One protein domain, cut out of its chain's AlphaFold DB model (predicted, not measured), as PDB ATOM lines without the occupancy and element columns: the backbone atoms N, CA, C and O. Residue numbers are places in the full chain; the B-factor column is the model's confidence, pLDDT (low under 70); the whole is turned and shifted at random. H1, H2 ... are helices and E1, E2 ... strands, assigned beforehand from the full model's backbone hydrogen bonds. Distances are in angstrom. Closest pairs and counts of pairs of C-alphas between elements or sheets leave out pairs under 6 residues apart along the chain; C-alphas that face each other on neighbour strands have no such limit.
ATOM      1  N   THR A   4      87.225   9.530  13.262       81.31
ATOM      2  CA  THR A   4      86.541  10.430  14.210       81.31
ATOM      3  C   THR A   4      85.756   9.655  15.272       81.31
ATOM      4  O   THR A   4      85.807  10.006  16.449       81.31
ATOM      5  N   ILE A   5      85.072   8.576  14.877       81.81
ATOM      6  CA  ILE A   5      84.305   7.725  15.800       81.81
ATOM      7  C   ILE A   5      85.254   6.916  16.684       81.81
ATOM      8  O   ILE A   5      85.049   6.837  17.891       81.81
ATOM      9  N   GLU A   6      86.344   6.400  16.113       81.88
ATOM     10  CA  GLU A   6      87.388   5.712  16.877       81.88
ATOM     11  C   GLU A   6      87.959   6.590  17.996       81.88
ATOM     12  O   GLU A   6      88.124   6.154  19.135       81.88
ATOM     13  N   THR A   7      88.221   7.859  17.684       83.19
ATOM     14  CA  THR A   7      88.740   8.830  18.651       83.19
ATOM     15  C   THR A   7      87.745   9.097  19.782       83.19
ATOM     16  O   THR A   7      88.158   9.248  20.932       83.19
ATOM     17  N   LEU A   8      86.444   9.151  19.478       81.25
ATOM     18  CA  LEU A   8      85.394   9.317  20.488       81.25
ATOM     19  C   LEU A   8      85.309   8.100  21.410       81.25
ATOM     20  O   LEU A   8      85.309   8.273  22.626       81.25
ATOM     21  N   LEU A   9      85.335   6.889  20.850       80.44
ATOM     22  CA  LEU A   9      85.300   5.650  21.631       80.44
ATOM     23  C   LEU A   9      86.524   5.503  22.541       80.44
ATOM     24  O   LEU A   9      86.377   5.159  23.708       80.44
ATOM     25  N   ARG A  10      87.729   5.845  22.065       82.38
ATOM     26  CA  ARG A  10      88.940   5.842  22.911       82.38
ATOM     27  C   ARG A  10      88.847   6.830  24.075       82.38
ATOM     28  O   ARG A  10      89.349   6.548  25.161       82.38
ATOM     29  N   LYS A  11      88.238   8.001  23.857       80.62
ATOM     30  CA  LYS A  11      88.014   8.987  24.927       80.62
ATOM     31  C   LYS A  11      87.001   8.478  25.950       80.62
ATOM     32  O   LYS A  11      87.224   8.677  27.138       80.62
ATOM     33  N   ASP A  12      85.939   7.818  25.499       78.12
ATOM     34  CA  ASP A  12      84.922   7.247  26.385       78.12
ATOM     35  C   ASP A  12      85.461   6.064  27.200       78.12
ATOM     36  O   ASP A  12      85.247   5.995  28.405       78.12
ATOM     37  N   GLU A  13      86.283   5.203  26.590       78.81
ATOM     38  CA  GLU A  13      87.004   4.133  27.293       78.81
ATOM     39  C   GLU A  13      87.893   4.688  28.410       78.81
ATOM     40  O   GLU A  13      87.933   4.162  29.521       78.81
ATOM     41  N   LYS A  14      88.581   5.803  28.144       82.12
ATOM     42  CA  LYS A  14      89.387   6.477  29.163       82.12
ATOM     43  C   LYS A  14      88.519   6.989  30.317       82.12
ATOM     44  O   LYS A  14      88.903   6.825  31.472       82.12
ATOM     45  N   LEU A  15      87.347   7.560  30.022       79.12
ATOM     46  CA  LEU A  15      86.381   7.958  31.053       79.12
ATOM     47  C   LEU A  15      85.896   6.749  31.861       79.12
ATOM     48  O   LEU A  15      85.765   6.857  33.076       79.12
ATOM     49  N   ARG A  16      85.715   5.585  31.225       76.69
ATOM     50  CA  ARG A  16      85.343   4.335  31.906       76.69
ATOM     51  C   ARG A  16      86.413   3.870  32.882       76.69
ATOM     52  O   ARG A  16      86.102   3.571  34.033       76.69
ATOM     53  N   GLN A  17      87.672   3.878  32.458       80.44
ATOM     54  CA  GLN A  17      88.799   3.526  33.321       80.44
ATOM     55  C   GLN A  17      88.962   4.514  34.484       80.44
ATOM     56  O   GLN A  17      89.188   4.104  35.621       80.44
ATOM     57  N   GLU A  18      88.815   5.817  34.231       79.50
ATOM     58  CA  GLU A  18      88.878   6.847  35.275       79.50
ATOM     59  C   GLU A  18      87.711   6.740  36.269       79.50
ATOM     60  O   GLU A  18      87.925   6.888  37.473       79.50
ATOM     61  N   ALA A  19      86.497   6.448  35.796       78.00
ATOM     62  CA  ALA A  19      85.322   6.251  36.640       78.00
ATOM     63  C   ALA A  19      85.443   4.989  37.508       78.00
ATOM     64  O   ALA A  19      85.132   5.044  38.695       78.00
ATOM     65  N   ALA A  20      85.950   3.884  36.949       77.81
ATOM     66  CA  ALA A  20      86.189   2.641  37.684       77.81
ATOM     67  C   ALA A  20      87.255   2.795  38.787       77.81
ATOM     68  O   ALA A  20      87.163   2.150  39.829       77.81
ATOM     69  N   ASN A  21      88.242   3.672  38.575       78.81
ATOM     70  CA  ASN A  21      89.345   3.912  39.508       78.81
ATOM     71  C   ASN A  21      89.093   5.072  40.492       78.81
ATOM     72  O   ASN A  21      89.935   5.341  41.352       78.81
ATOM     73  N   SER A  22      87.972   5.790  40.376       75.94
ATOM     74  CA  SER A  22      87.660   6.958  41.208       75.94
ATOM     75  C   SER A  22      86.702   6.599  42.342       75.94
ATOM     76  O   SER A  22      85.604   6.101  42.110       75.94
ATOM     77  N   ALA A  23      87.062   6.955  43.577       67.19
ATOM     78  CA  ALA A  23      86.168   6.844  44.737       67.19
ATOM     79  C   ALA A  23      84.965   7.810  44.672       67.19
ATOM     80  O   ALA A  23      83.978   7.624  45.380       67.19
ATOM     81  N   PHE A  24      85.038   8.843  43.823       60.03
ATOM     82  CA  PHE A  24      83.993   9.848  43.650       60.03
ATOM     83  C   PHE A  24      83.381   9.763  42.251       60.03
ATOM     84  O   PHE A  24      84.077   9.913  41.241       60.03
ATOM     85  N   GLN A  25      82.064   9.562  42.196       63.75
ATOM     86  CA  GLN A  25      81.290   9.485  40.959       63.75
ATOM     87  C   GLN A  25      80.740  10.868  40.595       63.75
ATOM     88  O   GLN A  25      79.679  11.281  41.057       63.75
ATOM     89  N   PHE A  26      81.462  11.603  39.750       65.75
ATOM     90  CA  PHE A  26      80.972  12.870  39.203       65.75
ATOM     91  C   PHE A  26      80.165  12.623  37.927       65.75
ATOM     92  O   PHE A  26      80.634  11.930  37.024       65.75
ATOM     93  N   SER A  27      78.978  13.221  37.818       57.94
ATOM     94  CA  SER A  27      78.060  13.011  36.684       57.94
ATOM     95  C   SER A  27      78.646  13.422  35.326       57.94
ATOM     96  O   SER A  27      78.311  12.830  34.307       57.94
ATOM     97  N   TRP A  28      79.563  14.393  35.293       62.94
ATOM     98  CA  TRP A  28      80.239  14.845  34.070       62.94
ATOM     99  C   TRP A  28      81.476  14.015  33.682       62.94
ATOM    100  O   TRP A  28      82.069  14.279  32.638       62.94
ATOM    101  N   LYS A  29      81.884  13.041  34.509       65.12
ATOM    102  CA  LYS A  29      83.003  12.114  34.244       65.12
ATOM    103  C   LYS A  29      82.545  10.679  33.951       65.12
ATOM    104  O   LYS A  29      83.363   9.768  33.964       65.12
ATOM    105  N   GLN A  30      81.252  10.469  33.722       65.81
ATOM    106  CA  GLN A  30      80.713   9.148  33.401       65.81
ATOM    107  C   GLN A  30      80.914   8.814  31.912       65.81
ATOM    108  O   GLN A  30      80.835   9.732  31.085       65.81
ATOM    109  N   PRO A  31      81.133   7.532  31.562       66.12
ATOM    110  CA  PRO A  31      81.046   7.054  30.185       66.12
ATOM    111  C   PRO A  31      79.685   7.389  29.581       66.12
ATOM    112  O   PRO A  31      78.654   7.316  30.256       66.12
ATOM    113  N   LYS A  32      79.671   7.779  28.311       66.88
ATOM    114  CA  LYS A  32      78.474   8.294  27.633       66.88
ATOM    115  C   LYS A  32      77.858   7.297  26.667       66.88
ATOM    116  O   LYS A  32      76.692   7.461  26.306       66.88
ATOM    117  N   PHE A  33      78.601   6.267  26.270       67.25
ATOM    118  CA  PHE A  33      78.161   5.312  25.255       67.25
ATOM    119  C   PHE A  33      77.801   3.921  25.811       67.25
ATOM    120  O   PHE A  33      77.631   3.000  25.028       67.25
ATOM    121  N   ASP A  34      77.603   3.781  27.129       57.97
ATOM    122  CA  ASP A  34      77.272   2.504  27.805       57.97
ATOM    123  C   ASP A  34      75.755   2.172  27.841       57.97
ATOM    124  O   ASP A  34      75.329   1.194  28.452       57.97
ATOM    125  N   THR A  35      74.905   2.990  27.208       57.81
ATOM    126  CA  THR A  35      73.434   2.810  27.155       57.81
ATOM    127  C   THR A  35      72.986   2.373  25.745       57.81
ATOM    128  O   THR A  35      73.797   2.449  24.825       57.81
ATOM    129  N   PRO A  36      71.706   1.995  25.495       49.22
ATOM    130  CA  PRO A  36      71.177   1.621  24.161       49.22
ATOM    131  C   PRO A  36      71.346   2.664  23.030       49.22
ATOM    132  O   PRO A  36      70.864   2.482  21.912       49.22
ATOM    133  N   PHE A  37      72.041   3.763  23.310       54.62
ATOM    134  CA  PHE A  37      72.526   4.798  22.410       54.62
ATOM    135  C   PHE A  37      73.620   4.331  21.420       54.62
ATOM    136  O   PHE A  37      74.078   5.124  20.598       54.62
ATOM    137  N   GLU A  38      74.008   3.051  21.429       64.56
ATOM    138  CA  GLU A  38      74.942   2.442  20.464       64.56
ATOM    139  C   GLU A  38      74.473   2.581  19.000       64.56
ATOM    140  O   GLU A  38      75.289   2.808  18.101       64.56
ATOM    141  N   ARG A  39      73.151   2.560  18.750       75.88
ATOM    142  CA  ARG A  39      72.569   2.772  17.406       75.88
ATOM    143  C   ARG A  39      72.917   4.137  16.811       75.88
ATOM    144  O   ARG A  39      73.198   4.239  15.620       75.88
ATOM    145  N   ARG A  40      72.995   5.182  17.643       80.38
ATOM    146  CA  ARG A  40      73.407   6.526  17.212       80.38
ATOM    147  C   ARG A  40      74.830   6.513  16.668       80.38
ATOM    148  O   ARG A  40      75.083   7.064  15.601       80.38
ATOM    149  N   LEU A  41      75.764   5.893  17.389       80.56
ATOM    150  CA  LEU A  41      77.160   5.809  16.957       80.56
ATOM    151  C   LEU A  41      77.320   4.952  15.701       80.56
ATOM    152  O   LEU A  41      78.113   5.310  14.830       80.56
ATOM    153  N   LEU A  42      76.552   3.866  15.574       81.31
ATOM    154  CA  LEU A  42      76.515   3.058  14.353       81.31
ATOM    155  C   LEU A  42      76.027   3.877  13.156       81.31
ATOM    156  O   LEU A  42      76.674   3.850  12.107       81.31
ATOM    157  N   LEU A  43      74.955   4.657  13.327       85.69
ATOM    158  CA  LEU A  43      74.448   5.554  12.293       85.69
ATOM    159  C   LEU A  43      75.491   6.616  11.916       85.69
ATOM    160  O   LEU A  43      75.771   6.798  10.735       85.69
ATOM    161  N   LEU A  44      76.126   7.265  12.897       88.38
ATOM    162  CA  LEU A  44      77.179   8.258  12.649       88.38
ATOM    163  C   LEU A  44      78.389   7.657  11.933       88.38
ATOM    164  O   LEU A  44      78.908   8.252  10.992       88.38
ATOM    165  N   ASN A  45      78.824   6.463  12.337       88.31
ATOM    166  CA  ASN A  45      79.890   5.746  11.649       88.31
ATOM    167  C   ASN A  45      79.486   5.409  10.205       88.31
ATOM    168  O   ASN A  45      80.296   5.596   9.300       88.31
ATOM    169  N   GLY A  46      78.247   4.963   9.976       88.19
ATOM    170  CA  GLY A  46      77.705   4.704   8.641       88.19
ATOM    171  C   GLY A  46      77.690   5.953   7.760       88.19
ATOM    172  O   GLY A  46      78.198   5.915   6.640       88.19
ATOM    173  N   LEU A  47      77.197   7.075   8.292       90.88
ATOM    174  CA  LEU A  47      77.186   8.371   7.612       90.88
ATOM    175  C   LEU A  47      78.602   8.822   7.258       90.88
ATOM    176  O   LEU A  47      78.888   9.096   6.096       90.88
ATOM    177  N   PHE A  48      79.516   8.853   8.227       91.94
ATOM    178  CA  PHE A  48      80.874   9.339   7.993       91.94
ATOM    179  C   PHE A  48      81.650   8.453   7.022       91.94
ATOM    180  O   PHE A  48      82.361   8.973   6.169       91.94
ATOM    181  N   LEU A  49      81.482   7.129   7.086       90.25
ATOM    182  CA  LEU A  49      82.062   6.226   6.089       90.25
ATOM    183  C   LEU A  49      81.432   6.420   4.705       90.25
ATOM    184  O   LEU A  49      82.143   6.350   3.705       90.25
ATOM    185  N   GLY A  50      80.122   6.668   4.633       89.06
ATOM    186  CA  GLY A  50      79.424   6.982   3.389       89.06
ATOM    187  C   GLY A  50      79.979   8.240   2.726       89.06
ATOM    188  O   GLY A  50      80.344   8.205   1.554       89.06
ATOM    189  N   PHE A  51      80.143   9.315   3.498       89.44
ATOM    190  CA  PHE A  51      80.725  10.559   3.002       89.44
ATOM    191  C   PHE A  51      82.217  10.448   2.687       89.44
ATOM    192  O   PHE A  51      82.649  10.965   1.660       89.44
ATOM    193  N   ALA A  52      82.990   9.703   3.480       89.19
ATOM    194  CA  ALA A  52      84.401   9.440   3.192       89.19
ATOM    195  C   ALA A  52      84.607   8.772   1.821       89.19
ATOM    196  O   ALA A  52      85.569   9.084   1.122       89.19
ATOM    197  N   LYS A  53      83.684   7.900   1.392       86.56
ATOM    198  CA  LYS A  53      83.742   7.259   0.065       86.56
ATOM    199  C   LYS A  53      83.532   8.227  -1.098       86.56
ATOM    200  O   LYS A  53      84.014   7.950  -2.191       86.56
ATOM    201  N   VAL A  54      82.823   9.331  -0.879       84.19
ATOM    202  CA  VAL A  54      82.537  10.348  -1.906       84.19
ATOM    203  C   VAL A  54      83.422  11.594  -1.758       84.19
ATOM    204  O   VAL A  54      83.115  12.637  -2.322       84.19
ATOM    205  N   GLY A  55      84.526  11.495  -1.005       83.69
ATOM    206  CA  GLY A  55      85.489  12.587  -0.815       83.69
ATOM    207  C   GLY A  55      85.098  13.616   0.251       83.69
ATOM    208  O   GLY A  55      85.754  14.648   0.376       83.69
ATOM    209  N   GLY A  56      84.042  13.350   1.021       88.00
ATOM    210  CA  GLY A  56      83.657  14.141   2.183       88.00
ATOM    211  C   GLY A  56      84.314  13.661   3.477       88.00
ATOM    212  O   GLY A  56      85.057  12.682   3.501       88.00
ATOM    213  N   ASN A  57      84.026  14.340   4.586       89.25
ATOM    214  CA  ASN A  57      84.500  13.924   5.904       89.25
ATOM    215  C   ASN A  57      83.493  14.274   7.005       89.25
ATOM    216  O   ASN A  57      82.797  15.286   6.936       89.25
ATOM    217  N   GLY A  58      83.435  13.432   8.031       89.94
ATOM    218  CA  GLY A  58      82.612  13.639   9.213       89.94
ATOM    219  C   GLY A  58      83.334  14.433  10.292       89.94
ATOM    220  O   GLY A  58      84.488  14.150  10.632       89.94
ATOM    221  N   TRP A  59      82.626  15.381  10.891       89.00
ATOM    222  CA  TRP A  59      83.126  16.197  11.985       89.00
ATOM    223  C   TRP A  59      82.218  16.127  13.194       89.00
ATOM    224  O   TRP A  59      80.991  16.102  13.096       89.00
ATOM    225  N   VAL A  60      82.864  16.091  14.353       87.94
ATOM    226  CA  VAL A  60      82.208  16.040  15.647       87.94
ATOM    227  C   VAL A  60      82.920  16.998  16.577       87.94
ATOM    228  O   VAL A  60      84.150  16.959  16.692       87.94
ATOM    229  N   ARG A  61      82.146  17.815  17.285       80.38
ATOM    230  CA  ARG A  61      82.641  18.666  18.360       80.38
ATOM    231  C   ARG A  61      82.041  18.275  19.700       80.38
ATOM    232  O   ARG A  61      80.906  17.823  19.819       80.38
ATOM    233  N   GLY A  62      82.868  18.448  20.727       71.69
ATOM    234  CA  GLY A  62      82.557  18.020  22.080       71.69
ATOM    235  C   GLY A  62      82.745  16.517  22.282       71.69
ATOM    236  O   GLY A  62      83.174  15.780  21.398       71.69
ATOM    237  N   HIS A  63      82.463  16.084  23.503       66.25
ATOM    238  CA  HIS A  63      82.585  14.694  23.939       66.25
ATOM    239  C   HIS A  63      81.235  13.954  23.899       66.25
ATOM    240  O   HIS A  63      81.206  12.735  23.967       66.25
ATOM    241  N   ASP A  64      80.134  14.691  23.723       67.31
ATOM    242  CA  ASP A  64      78.757  14.182  23.654       67.31
ATOM    243  C   ASP A  64      78.298  13.770  22.248       67.31
ATOM    244  O   ASP A  64      77.179  13.292  22.082       67.31
ATOM    245  N   ALA A  65      79.118  14.017  21.221       73.50
ATOM    246  CA  ALA A  65      78.772  13.793  19.815       73.50
ATOM    247  C   ALA A  65      77.450  14.450  19.360       73.50
ATOM    248  O   ALA A  65      76.742  13.899  18.519       73.50
ATOM    249  N   ARG A  66      77.104  15.619  19.920       75.81
ATOM    250  CA  ARG A  66      75.875  16.379  19.600       75.81
ATOM    251  C   ARG A  66      76.077  17.492  18.583       75.81
ATOM    252  O   ARG A  66      75.163  17.790  17.828       75.81
ATOM    253  N   GLU A  67      77.265  18.080  18.542       81.81
ATOM    254  CA  GLU A  67      77.631  19.037  17.502       81.81
ATOM    255  C   GLU A  67      78.247  18.258  16.343       81.81
ATOM    256  O   GLU A  67      79.409  17.849  16.407       81.81
ATOM    257  N   LEU A  68      77.440  18.000  15.319       90.19
ATOM    258  CA  LEU A  68      77.803  17.143  14.199       90.19
ATOM    259  C   LEU A  68      77.771  17.940  12.904       90.19
ATOM    260  O   LEU A  68      76.885  18.768  12.690       90.19
ATOM    261  N   ALA A  69      78.730  17.668  12.028       90.56
ATOM    262  CA  ALA A  69      78.724  18.202  10.680       90.56
ATOM    263  C   ALA A  69      79.351  17.227   9.687       90.56
ATOM    264  O   ALA A  69      80.098  16.318  10.054       90.56
ATOM    265  N   ILE A  70      79.047  17.441   8.414       92.06
ATOM    266  CA  ILE A  70      79.679  16.760   7.288       92.06
ATOM    267  C   ILE A  70      80.240  17.818   6.354       92.06
ATOM    268  O   ILE A  70      79.552  18.783   6.027       92.06
ATOM    269  N   TYR A  71      81.481  17.617   5.930       90.00
ATOM    270  CA  TYR A  71      82.167  18.440   4.945       90.00
ATOM    271  C   TYR A  71      82.212  17.724   3.597       90.00
ATOM    272  O   TYR A  71      82.466  16.520   3.544       90.00
ATOM    273  N   MET A  72      82.003  18.469   2.518       87.50
ATOM    274  CA  MET A  72      82.120  18.026   1.130       87.50
ATOM    275  C   MET A  72      82.756  19.157   0.322       87.50
ATOM    276  O   MET A  72      82.071  20.092  -0.088       87.50
ATOM    277  N   GLY A  73      84.078  19.111   0.142       85.38
ATOM    278  CA  GLY A  73      84.814  20.242  -0.431       85.38
ATOM    279  C   GLY A  73      84.569  21.525   0.372       85.38
ATOM    280  O   GLY A  73      84.816  21.551   1.577       85.38
ATOM    281  N   ASP A  74      84.029  22.551  -0.290       84.69
ATOM    282  CA  ASP A  74      83.715  23.859   0.303       84.69
ATOM    283  C   ASP A  74      82.298  23.945   0.906       84.69
ATOM    284  O   ASP A  74      81.891  24.985   1.438       84.69
ATOM    285  N   ALA A  75      81.516  22.867   0.817       87.81
ATOM    286  CA  ALA A  75      80.194  22.773   1.415       87.81
ATOM    287  C   ALA A  75      80.261  22.057   2.769       87.81
ATOM    288  O   ALA A  75      80.964  21.060   2.944       87.81
ATOM    289  N   SER A  76      79.479  22.536   3.735       89.44
ATOM    290  CA  SER A  76      79.327  21.876   5.030       89.44
ATOM    291  C   SER A  76      77.875  21.859   5.471       89.44
ATOM    292  O   SER A  76      77.182  22.868   5.337       89.44
ATOM    293  N   VAL A  77      77.442  20.747   6.056       90.50
ATOM    294  CA  VAL A  77      76.100  20.597   6.621       90.50
ATOM    295  C   VAL A  77      76.215  20.182   8.076       90.50
ATOM    296  O   VAL A  77      76.670  19.080   8.373       90.50
ATOM    297  N   SER A  78      75.778  21.061   8.973       90.94
ATOM    298  CA  SER A  78      75.603  20.737  10.388       90.94
ATOM    299  C   SER A  78      74.271  20.027  10.603       90.94
ATOM    300  O   SER A  78      73.288  20.333   9.926       90.94
ATOM    301  N   PHE A  79      74.223  19.092  11.543       90.69
ATOM    302  CA  PHE A  79      73.012  18.343  11.855       90.69
ATOM    303  C   PHE A  79      72.964  17.920  13.325       90.69
ATOM    304  O   PHE A  79      73.977  17.869  14.018       90.69
ATOM    305  N   GLU A  80      71.762  17.606  13.785       87.44
ATOM    306  CA  GLU A  80      71.459  17.057  15.101       87.44
ATOM    307  C   GLU A  80      70.919  15.632  14.929       87.44
ATOM    308  O   GLU A  80      70.219  15.338  13.957       87.44
ATOM    309  N   LEU A  81      71.263  14.744  15.863       85.12
ATOM    310  CA  LEU A  81      70.813  13.353  15.886       85.12
ATOM    311  C   LEU A  81      70.404  12.992  17.313       85.12
ATOM    312  O   LEU A  81      71.253  12.617  18.119       85.12
ATOM    313  N   ASP A  82      69.122  13.132  17.625       78.88
ATOM    314  CA  ASP A  82      68.567  12.928  18.968       78.88
ATOM    315  C   ASP A  82      67.120  12.398  18.884       78.88
ATOM    316  O   ASP A  82      66.537  12.284  17.802       78.88
ATOM    317  N   ALA A  83      66.530  12.040  20.028       63.59
ATOM    318  CA  ALA A  83      65.129  11.627  20.093       63.59
ATOM    319  C   ALA A  83      64.191  12.776  19.657       63.59
ATOM    320  O   ALA A  83      64.471  13.943  19.959       63.59
ATOM    321  N   PRO A  84      63.050  12.487  19.001       55.06
ATOM    322  CA  PRO A  84      62.188  13.490  18.365       55.06
ATOM    323  C   PRO A  84      61.620  14.576  19.303       55.06
ATOM    324  O   PRO A  84      61.149  15.603  18.818       55.06
ATOM    325  N   SER A  85      61.684  14.395  20.627       47.16
ATOM    326  CA  SER A  85      61.262  15.373  21.644       47.16
ATOM    327  C   SER A  85      62.393  16.247  22.213       47.16
ATOM    328  O   SER A  85      62.120  17.154  22.997       47.16
ATOM    329  N   GLN A  86      63.656  16.031  21.822       51.28
ATOM    330  CA  GLN A  86      64.821  16.753  22.367       51.28
ATOM    331  C   GLN A  86      65.210  18.019  21.574       51.28
ATOM    332  O   GLN A  86      66.276  18.594  21.789       51.28
ATOM    333  N   SER A  87      64.324  18.509  20.701       41.75
ATOM    334  CA  SER A  87      64.483  19.769  19.962       41.75
ATOM    335  C   SER A  87      64.499  20.991  20.901       41.75
ATOM    336  O   SER A  87      63.447  21.467  21.329       41.75
ATOM    337  N   ARG A  88      65.712  21.490  21.195       41.97
ATOM    338  CA  ARG A  88      66.170  22.836  21.650       41.97
ATOM    339  C   ARG A  88      65.451  23.576  22.796       41.97
ATOM    340  O   ARG A  88      65.985  24.567  23.289       41.97
ATOM    341  N   GLU A  97      61.829   5.655  27.288       46.03
ATOM    342  CA  GLU A  97      62.306   4.460  26.576       46.03
ATOM    343  C   GLU A  97      61.997   4.427  25.061       46.03
ATOM    344  O   GLU A  97      61.983   3.360  24.443       46.03
ATOM    345  N   ASP A  98      61.776   5.581  24.430       52.25
ATOM    346  CA  ASP A  98      61.525   5.652  22.995       52.25
ATOM    347  C   ASP A  98      62.839   5.528  22.215       52.25
ATOM    348  O   ASP A  98      63.640   6.456  22.110       52.25
ATOM    349  N   ARG A  99      63.040   4.350  21.617       61.97
ATOM    350  CA  ARG A  99      64.172   3.998  20.736       61.97
ATOM    351  C   ARG A  99      64.163   4.724  19.381       61.97
ATOM    352  O   ARG A  99      64.877   4.296  18.473       61.97
ATOM    353  N   THR A 100      63.341   5.760  19.217       73.00
ATOM    354  CA  THR A 100      63.169   6.475  17.950       73.00
ATOM    355  C   THR A 100      64.208   7.582  17.814       73.00
ATOM    356  O   THR A 100      64.299   8.491  18.639       73.00
ATOM    357  N   LEU A 101      65.012   7.508  16.756       80.94
ATOM    358  CA  LEU A 101      65.993   8.532  16.413       80.94
ATOM    359  C   LEU A 101      65.445   9.479  15.341       80.94
ATOM    360  O   LEU A 101      64.704   9.076  14.443       80.94
ATOM    361  N   CYS A 102      65.832  10.751  15.426       86.00
ATOM    362  CA  CYS A 102      65.533  11.778  14.437       86.00
ATOM    363  C   CYS A 102      66.833  12.492  14.047       86.00
ATOM    364  O   CYS A 102      67.567  12.960  14.918       86.00
ATOM    365  N   LEU A 103      67.112  12.579  12.745       89.44
ATOM    366  CA  LEU A 103      68.216  13.348  12.180       89.44
ATOM    367  C   LEU A 103      67.659  14.616  11.543       89.44
ATOM    368  O   LEU A 103      66.821  14.523  10.652       89.44
ATOM    369  N   CYS A 104      68.140  15.785  11.955       88.81
ATOM    370  CA  CYS A 104      67.685  17.074  11.432       88.81
ATOM    371  C   CYS A 104      68.872  17.954  11.053       88.81
ATOM    372  O   CYS A 104      69.809  18.096  11.833       88.81
ATOM    373  N   LEU A 105      68.826  18.592   9.884       89.25
ATOM    374  CA  LEU A 105      69.862  19.540   9.477       89.25
ATOM    375  C   LEU A 105      69.724  20.851  10.258       89.25
ATOM    376  O   LEU A 105      68.657  21.464  10.302       89.25
ATOM    377  N   SER A 106      70.821  21.304  10.858       84.44
ATOM    378  CA  SER A 106      70.890  22.540  11.633       84.44
ATOM    379  C   SER A 106      71.140  23.716  10.692       84.44
ATOM    380  O   SER A 106      72.275  24.147  10.493       84.44
ATOM    381  N   THR A 107      70.074  24.240  10.092       79.38
ATOM    382  CA  THR A 107      70.145  25.362   9.149       79.38
ATOM    383  C   THR A 107      69.041  26.385   9.397       79.38
ATOM    384  O   THR A 107      67.936  26.045   9.811       79.38
ATOM    385  N   ALA A 108      69.351  27.660   9.146       74.88
ATOM    386  CA  ALA A 108      68.380  28.754   9.172       74.88
ATOM    387  C   ALA A 108      67.532  28.823   7.887       74.88
ATOM    388  O   ALA A 108      66.588  29.607   7.807       74.88
ATOM    389  N   HIS A 109      67.884  28.033   6.870       74.75
ATOM    390  CA  HIS A 109      67.202  28.003   5.583       74.75
ATOM    391  C   HIS A 109      66.196  26.856   5.525       74.75
ATOM    392  O   HIS A 109      66.477  25.743   5.967       74.75
ATOM    393  N   SER A 110      65.028  27.118   4.940       76.44
ATOM    394  CA  SER A 110      64.042  26.076   4.665       76.44
ATOM    395  C   SER A 110      64.577  25.075   3.644       76.44
ATOM    396  O   SER A 110      65.298  25.454   2.717       76.44
ATOM    397  N   ALA A 111      64.161  23.817   3.779       76.75
ATOM    398  CA  ALA A 111      64.432  22.804   2.774       76.75
ATOM    399  C   ALA A 111      63.881  23.247   1.404       76.75
ATOM    400  O   ALA A 111      62.754  23.754   1.337       76.75
ATOM    401  N   PRO A 112      64.641  23.093   0.307       77.44
ATOM    402  CA  PRO A 112      64.104  23.349  -1.017       77.44
ATOM    403  C   PRO A 112      63.017  22.315  -1.357       77.44
ATOM    404  O   PRO A 112      63.026  21.208  -0.811       77.44
ATOM    405  N   PRO A 113      62.094  22.636  -2.283       80.12
ATOM    406  CA  PRO A 113      61.062  21.696  -2.703       80.12
ATOM    407  C   PRO A 113      61.661  20.358  -3.158       80.12
ATOM    408  O   PRO A 113      62.562  20.331  -3.995       80.12
ATOM    409  N   GLY A 114      61.147  19.253  -2.610       80.50
ATOM    410  CA  GLY A 114      61.566  17.895  -2.971       80.50
ATOM    411  C   GLY A 114      62.836  17.382  -2.283       80.50
ATOM    412  O   GLY A 114      63.292  16.297  -2.626       80.50
ATOM    413  N   ILE A 115      63.408  18.120  -1.325       81.94
ATOM    414  CA  ILE A 115      64.591  17.684  -0.568       81.94
ATOM    415  C   ILE A 115      64.245  17.605   0.919       81.94
ATOM    416  O   ILE A 115      63.779  18.574   1.511       81.94
ATOM    417  N   SER A 116      64.507  16.456   1.536       84.50
ATOM    418  CA  SER A 116      64.312  16.253   2.974       84.50
ATOM    419  C   SER A 116      65.481  16.839   3.765       84.50
ATOM    420  O   SER A 116      66.639  16.591   3.437       84.50
ATOM    421  N   PHE A 117      65.187  17.621   4.808       88.50
ATOM    422  CA  PHE A 117      66.172  18.124   5.789       88.50
ATOM    423  C   PHE A 117      66.006  17.456   7.164       88.50
ATOM    424  O   PHE A 117      66.719  17.777   8.114       88.50
ATOM    425  N   SER A 118      65.043  16.545   7.288       89.31
ATOM    426  CA  SER A 118      64.784  15.798   8.508       89.31
ATOM    427  C   SER A 118      64.356  14.381   8.171       89.31
ATOM    428  O   SER A 118      63.486  14.197   7.321       89.31
ATOM    429  N   TRP A 119      64.916  13.412   8.882       91.88
ATOM    430  CA  TRP A 119      64.582  11.997   8.784       91.88
ATOM    431  C   TRP A 119      64.306  11.458  10.175       91.88
ATOM    432  O   TRP A 119      64.923  11.892  11.150       91.88
ATOM    433  N   ARG A 120      63.391  10.500  10.281       89.44
ATOM    434  CA  ARG A 120      63.014   9.875  11.547       89.44
ATOM    435  C   ARG A 120      62.891   8.368  11.364       89.44
ATOM    436  O   ARG A 120      62.554   7.907  10.277       89.44
ATOM    437  N   ASP A 121      63.142   7.625  12.435       85.62
ATOM    438  CA  ASP A 121      62.700   6.237  12.537       85.62
ATOM    439  C   ASP A 121      61.174   6.147  12.335       85.62
ATOM    440  O   ASP A 121      60.395   6.800  13.033       85.62
ATOM    441  N   GLU A 122      60.752   5.310  11.394       84.25
ATOM    442  CA  GLU A 122      59.352   4.965  11.151       84.25
ATOM    443  C   GLU A 122      59.116   3.490  11.492       84.25
ATOM    444  O   GLU A 122      60.058   2.698  11.620       84.25
ATOM    445  N   GLU A 123      57.851   3.098  11.646       80.19
ATOM    446  CA  GLU A 123      57.496   1.701  11.888       80.19
ATOM    447  C   GLU A 123      58.006   0.820  10.733       80.19
ATOM    448  O   GLU A 123      57.619   0.987   9.579       80.19
ATOM    449  N   GLY A 124      58.938  -0.087  11.036       79.25
ATOM    450  CA  GLY A 124      59.570  -0.964  10.044       79.25
ATOM    451  C   GLY A 124      60.660  -0.320   9.175       79.25
ATOM    452  O   GLY A 124      61.230  -1.025   8.341       79.25
ATOM    453  N   ARG A 125      60.989   0.968   9.369       84.50
ATOM    454  CA  ARG A 125      62.018   1.674   8.589       84.50
ATOM    455  C   ARG A 125      62.922   2.533   9.474       84.50
ATOM    456  O   ARG A 125      62.621   3.691   9.763       84.50
ATOM    457  N   THR A 126      64.072   1.988   9.865       87.75
ATOM    458  CA  THR A 126      65.025   2.708  10.723       87.75
ATOM    459  C   THR A 126      65.905   3.687   9.940       87.75
ATOM    460  O   THR A 126      66.102   3.529   8.733       87.75
ATOM    461  N   LEU A 127      66.498   4.676  10.611       87.38
ATOM    462  CA  LEU A 127      67.447   5.613   9.999       87.38
ATOM    463  C   LEU A 127      68.645   4.905   9.350       87.38
ATOM    464  O   LEU A 127      69.138   5.356   8.319       87.38
ATOM    465  N   GLU A 128      69.100   3.777   9.903       86.75
ATOM    466  CA  GLU A 128      70.184   2.983   9.315       86.75
ATOM    467  C   GLU A 128      69.793   2.420   7.938       86.75
ATOM    468  O   GLU A 128      70.616   2.380   7.024       86.75
ATOM    469  N   GLN A 129      68.522   2.048   7.757       86.69
ATOM    470  CA  GLN A 129      67.976   1.611   6.466       86.69
ATOM    471  C   GLN A 129      67.731   2.785   5.504       86.69
ATOM    472  O   GLN A 129      67.615   2.584   4.296       86.69
ATOM    473  N   GLN A 130      67.680   4.015   6.023       90.31
ATOM    474  CA  GLN A 130      67.535   5.253   5.254       90.31
ATOM    475  C   GLN A 130      68.886   5.911   4.911       90.31
ATOM    476  O   GLN A 130      68.898   6.962   4.276       90.31
ATOM    477  N   LEU A 131      70.031   5.310   5.269       88.19
ATOM    478  CA  LEU A 131      71.362   5.924   5.127       88.19
ATOM    479  C   LEU A 131      71.642   6.503   3.737       88.19
ATOM    480  O   LEU A 131      72.138   7.620   3.635       88.19
ATOM    481  N   THR A 132      71.321   5.772   2.669       87.75
ATOM    482  CA  THR A 132      71.542   6.249   1.296       87.75
ATOM    483  C   THR A 132      70.720   7.503   0.997       87.75
ATOM    484  O   THR A 132      71.245   8.456   0.432       87.75
ATOM    485  N   GLU A 133      69.451   7.528   1.410       89.38
ATOM    486  CA  GLU A 133      68.567   8.686   1.236       89.38
ATOM    487  C   GLU A 133      69.062   9.887   2.047       89.38
ATOM    488  O   GLU A 133      69.133  10.997   1.522       89.38
ATOM    489  N   ILE A 134      69.481   9.651   3.295       90.94
ATOM    490  CA  ILE A 134      70.049  10.678   4.170       90.94
ATOM    491  C   ILE A 134      71.315  11.267   3.539       90.94
ATOM    492  O   ILE A 134      71.439  12.483   3.447       90.94
ATOM    493  N   ILE A 135      72.240  10.428   3.061       89.00
ATOM    494  CA  ILE A 135      73.484  10.879   2.420       89.00
ATOM    495  C   ILE A 135      73.175  11.727   1.182       89.00
ATOM    496  O   ILE A 135      73.748  12.805   1.030       89.00
ATOM    497  N   ILE A 136      72.248  11.285   0.324       88.06
ATOM    498  CA  ILE A 136      71.832  12.047  -0.863       88.06
ATOM    499  C   ILE A 136      71.224  13.390  -0.446       88.06
ATOM    500  O   ILE A 136      71.642  14.433  -0.945       88.06
ATOM    501  N   GLY A 137      70.273  13.393   0.490       89.06
ATOM    502  CA  GLY A 137      69.618  14.622   0.933       89.06
ATOM    503  C   GLY A 137      70.581  15.600   1.599       89.06
ATOM    504  O   GLY A 137      70.541  16.790   1.303       89.06
ATOM    505  N   MET A 138      71.513  15.107   2.416       90.50
ATOM    506  CA  MET A 138      72.591  15.906   3.002       90.50
ATOM    507  C   MET A 138      73.538  16.478   1.942       90.50
ATOM    508  O   MET A 138      73.918  17.643   2.043       90.50
ATOM    509  N   ALA A 139      73.890  15.705   0.910       88.12
ATOM    510  CA  ALA A 139      74.729  16.189  -0.183       88.12
ATOM    511  C   ALA A 139      74.058  17.339  -0.947       88.12
ATOM    512  O   ALA A 139      74.649  18.404  -1.138       88.12
ATOM    513  N   VAL A 140      72.786  17.157  -1.304       88.38
ATOM    514  CA  VAL A 140      71.999  18.176  -2.006       88.38
ATOM    515  C   VAL A 140      71.760  19.405  -1.121       88.38
ATOM    516  O   VAL A 140      71.860  20.539  -1.595       88.38
ATOM    517  N   ALA A 141      71.492  19.207   0.172       89.19
ATOM    518  CA  ALA A 141      71.374  20.298   1.134       89.19
ATOM    519  C   ALA A 141      72.683  21.094   1.242       89.19
ATOM    520  O   ALA A 141      72.643  22.322   1.233       89.19
ATOM    521  N   GLY A 142      73.836  20.420   1.285       89.12
ATOM    522  CA  GLY A 142      75.151  21.063   1.324       89.12
ATOM    523  C   GLY A 142      75.395  21.970   0.126       89.12
ATOM    524  O   GLY A 142      75.723  23.141   0.307       89.12
ATOM    525  N   GLU A 143      75.141  21.470  -1.082       89.12
ATOM    526  CA  GLU A 143      75.212  22.261  -2.316       89.12
ATOM    527  C   GLU A 143      74.260  23.463  -2.294       89.12
ATOM    528  O   GLU A 143      74.642  24.583  -2.646       89.12
ATOM    529  N   HIS A 144      73.019  23.264  -1.846       88.06
ATOM    530  CA  HIS A 144      72.043  24.346  -1.752       88.06
ATOM    531  C   HIS A 144      72.502  25.453  -0.794       88.06
ATOM    532  O   HIS A 144      72.467  26.636  -1.145       88.06
ATOM    533  N   LEU A 145      72.957  25.075   0.402       87.19
ATOM    534  CA  LEU A 145      73.452  26.010   1.409       87.19
ATOM    535  C   LEU A 145      74.718  26.726   0.926       87.19
ATOM    536  O   LEU A 145      74.838  27.936   1.118       87.19
ATOM    537  N   HIS A 146      75.614  26.019   0.236       89.62
ATOM    538  CA  HIS A 146      76.820  26.606  -0.341       89.62
ATOM    539  C   HIS A 146      76.485  27.661  -1.407       89.62
ATOM    540  O   HIS A 146      76.982  28.786  -1.340       89.62
ATOM    541  N   ARG A 147      75.560  27.369  -2.334       90.06
ATOM    542  CA  ARG A 147      75.087  28.358  -3.324       90.06
ATOM    543  C   ARG A 147      74.469  29.583  -2.658       90.06
ATOM    544  O   ARG A 147      74.775  30.708  -3.047       90.06
ATOM    545  N   LYS A 148      73.647  29.385  -1.622       88.62
ATOM    546  CA  LYS A 148      73.048  30.495  -0.866       88.62
ATOM    547  C   LYS A 148      74.090  31.348  -0.158       88.62
ATOM    548  O   LYS A 148      73.977  32.573  -0.167       88.62
ATOM    549  N   TRP A 149      75.116  30.726   0.407       88.88
ATOM    550  CA  TRP A 149      76.225  31.442   1.018       88.88
ATOM    551  C   TRP A 149      77.004  32.275  -0.012       88.88
ATOM    552  O   TRP A 149      77.253  33.456   0.230       88.88
TER     553      TRP A 149
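What this domain is: This is residues 4 to 88 and 97 to 149 of the 246 residues of an uncharacterized protein of Pseudorhodoplanes sinuspersici (UniProt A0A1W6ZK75). A twisted sheet of five strands has two helices, H2 and H3, packed on one face at a steep tilt to each other, while H1 reaches away from the edge strand E1 as a long arm. From the arm's far end, where residues 21 to 26 stick out, a long link folds back to H2. The printed part has 138 residues, with three named helices and five named strands in the order H1 H2 E1 E2 E3 E4 E5 H3; the class is mixed, helices and strands. The sheet, E1 E2 E3 E4 E5, is antiparallel throughout. The whole is compact by its radius of gyration of the C-alphas, 16.3 A, yet elongated in outline, 55 by 34 by 27 A.

How they stand to each other: H1, residues 4 to 20, and H2, residues 38 to 53, form a helical hairpin, opposite ways at a shallow tilt of 29 degrees. They only just touch, with 3 pairs of C-alphas within 8 A; H1 touches with residue 5 alone, and the closest C-alphas, of Ile 5 and Asn 45, are 6.4 A apart. E1, residues 57 to 61, E2, residues 67 to 72, and E3, residues 75 to 82, form a meander, each strand the antiparallel neighbour of the one before. N 59 and O 69 are 2.8 A apart, and N 77 and O 70 are 2.9 A apart, both within hydrogen-bond range. H1 only grazes the sheet, with its residues 4 to 8. H2 is on the sheet at a height of 9.0 A and runs along the strands, at 12 degrees to E2 on the local plane. E4, residues 102 to 105, pairs with E3 through N 80 and O 104, 2.8 A. E5, residues 118 to 120, forms a hairpin with E4; N 103 and O 119 are 2.8 A apart. H3, residues 131 to 149, is on the same face as H2; its closest C-alpha to E3 is Gly 142, 5.3 A from that of Ala 75. With its residues 131 to 135 alone H3 touches H2, the same way at a steep tilt of 62 degrees; the closest C-alphas, of Leu 47 and Leu 131, are 6.8 A apart. In H1, H2 and H3 every O i to N i+4 pair is within hydrogen-bond range.

Where its parts are: H1 begins at C-alpha 4 (86.541, 10.430, 14.210) and is 24.7 A long; H2 is 22.7 A. E3, the longest strand, spans 23.2 A from C-alpha 75 (80.194, 22.773, 1.415). H3, 26.3 A, ends at C-alpha 149 (76.225, 31.442, 1.018).

The domain as a whole: The C-alphas of Ala 23 and Pro 113, the two farthest apart, are 55.7 A apart. Residues 89 to 96 are not printed; C-alphas 88 and 97 are 19.4 A apart across the cut. The links H1 to H2 and E4 to E5 are long. The mean pLDDT of the printed part is 79.7; residues 23 to 38, 63 to 64, 83 to 88 and 97 to 99 are under 70.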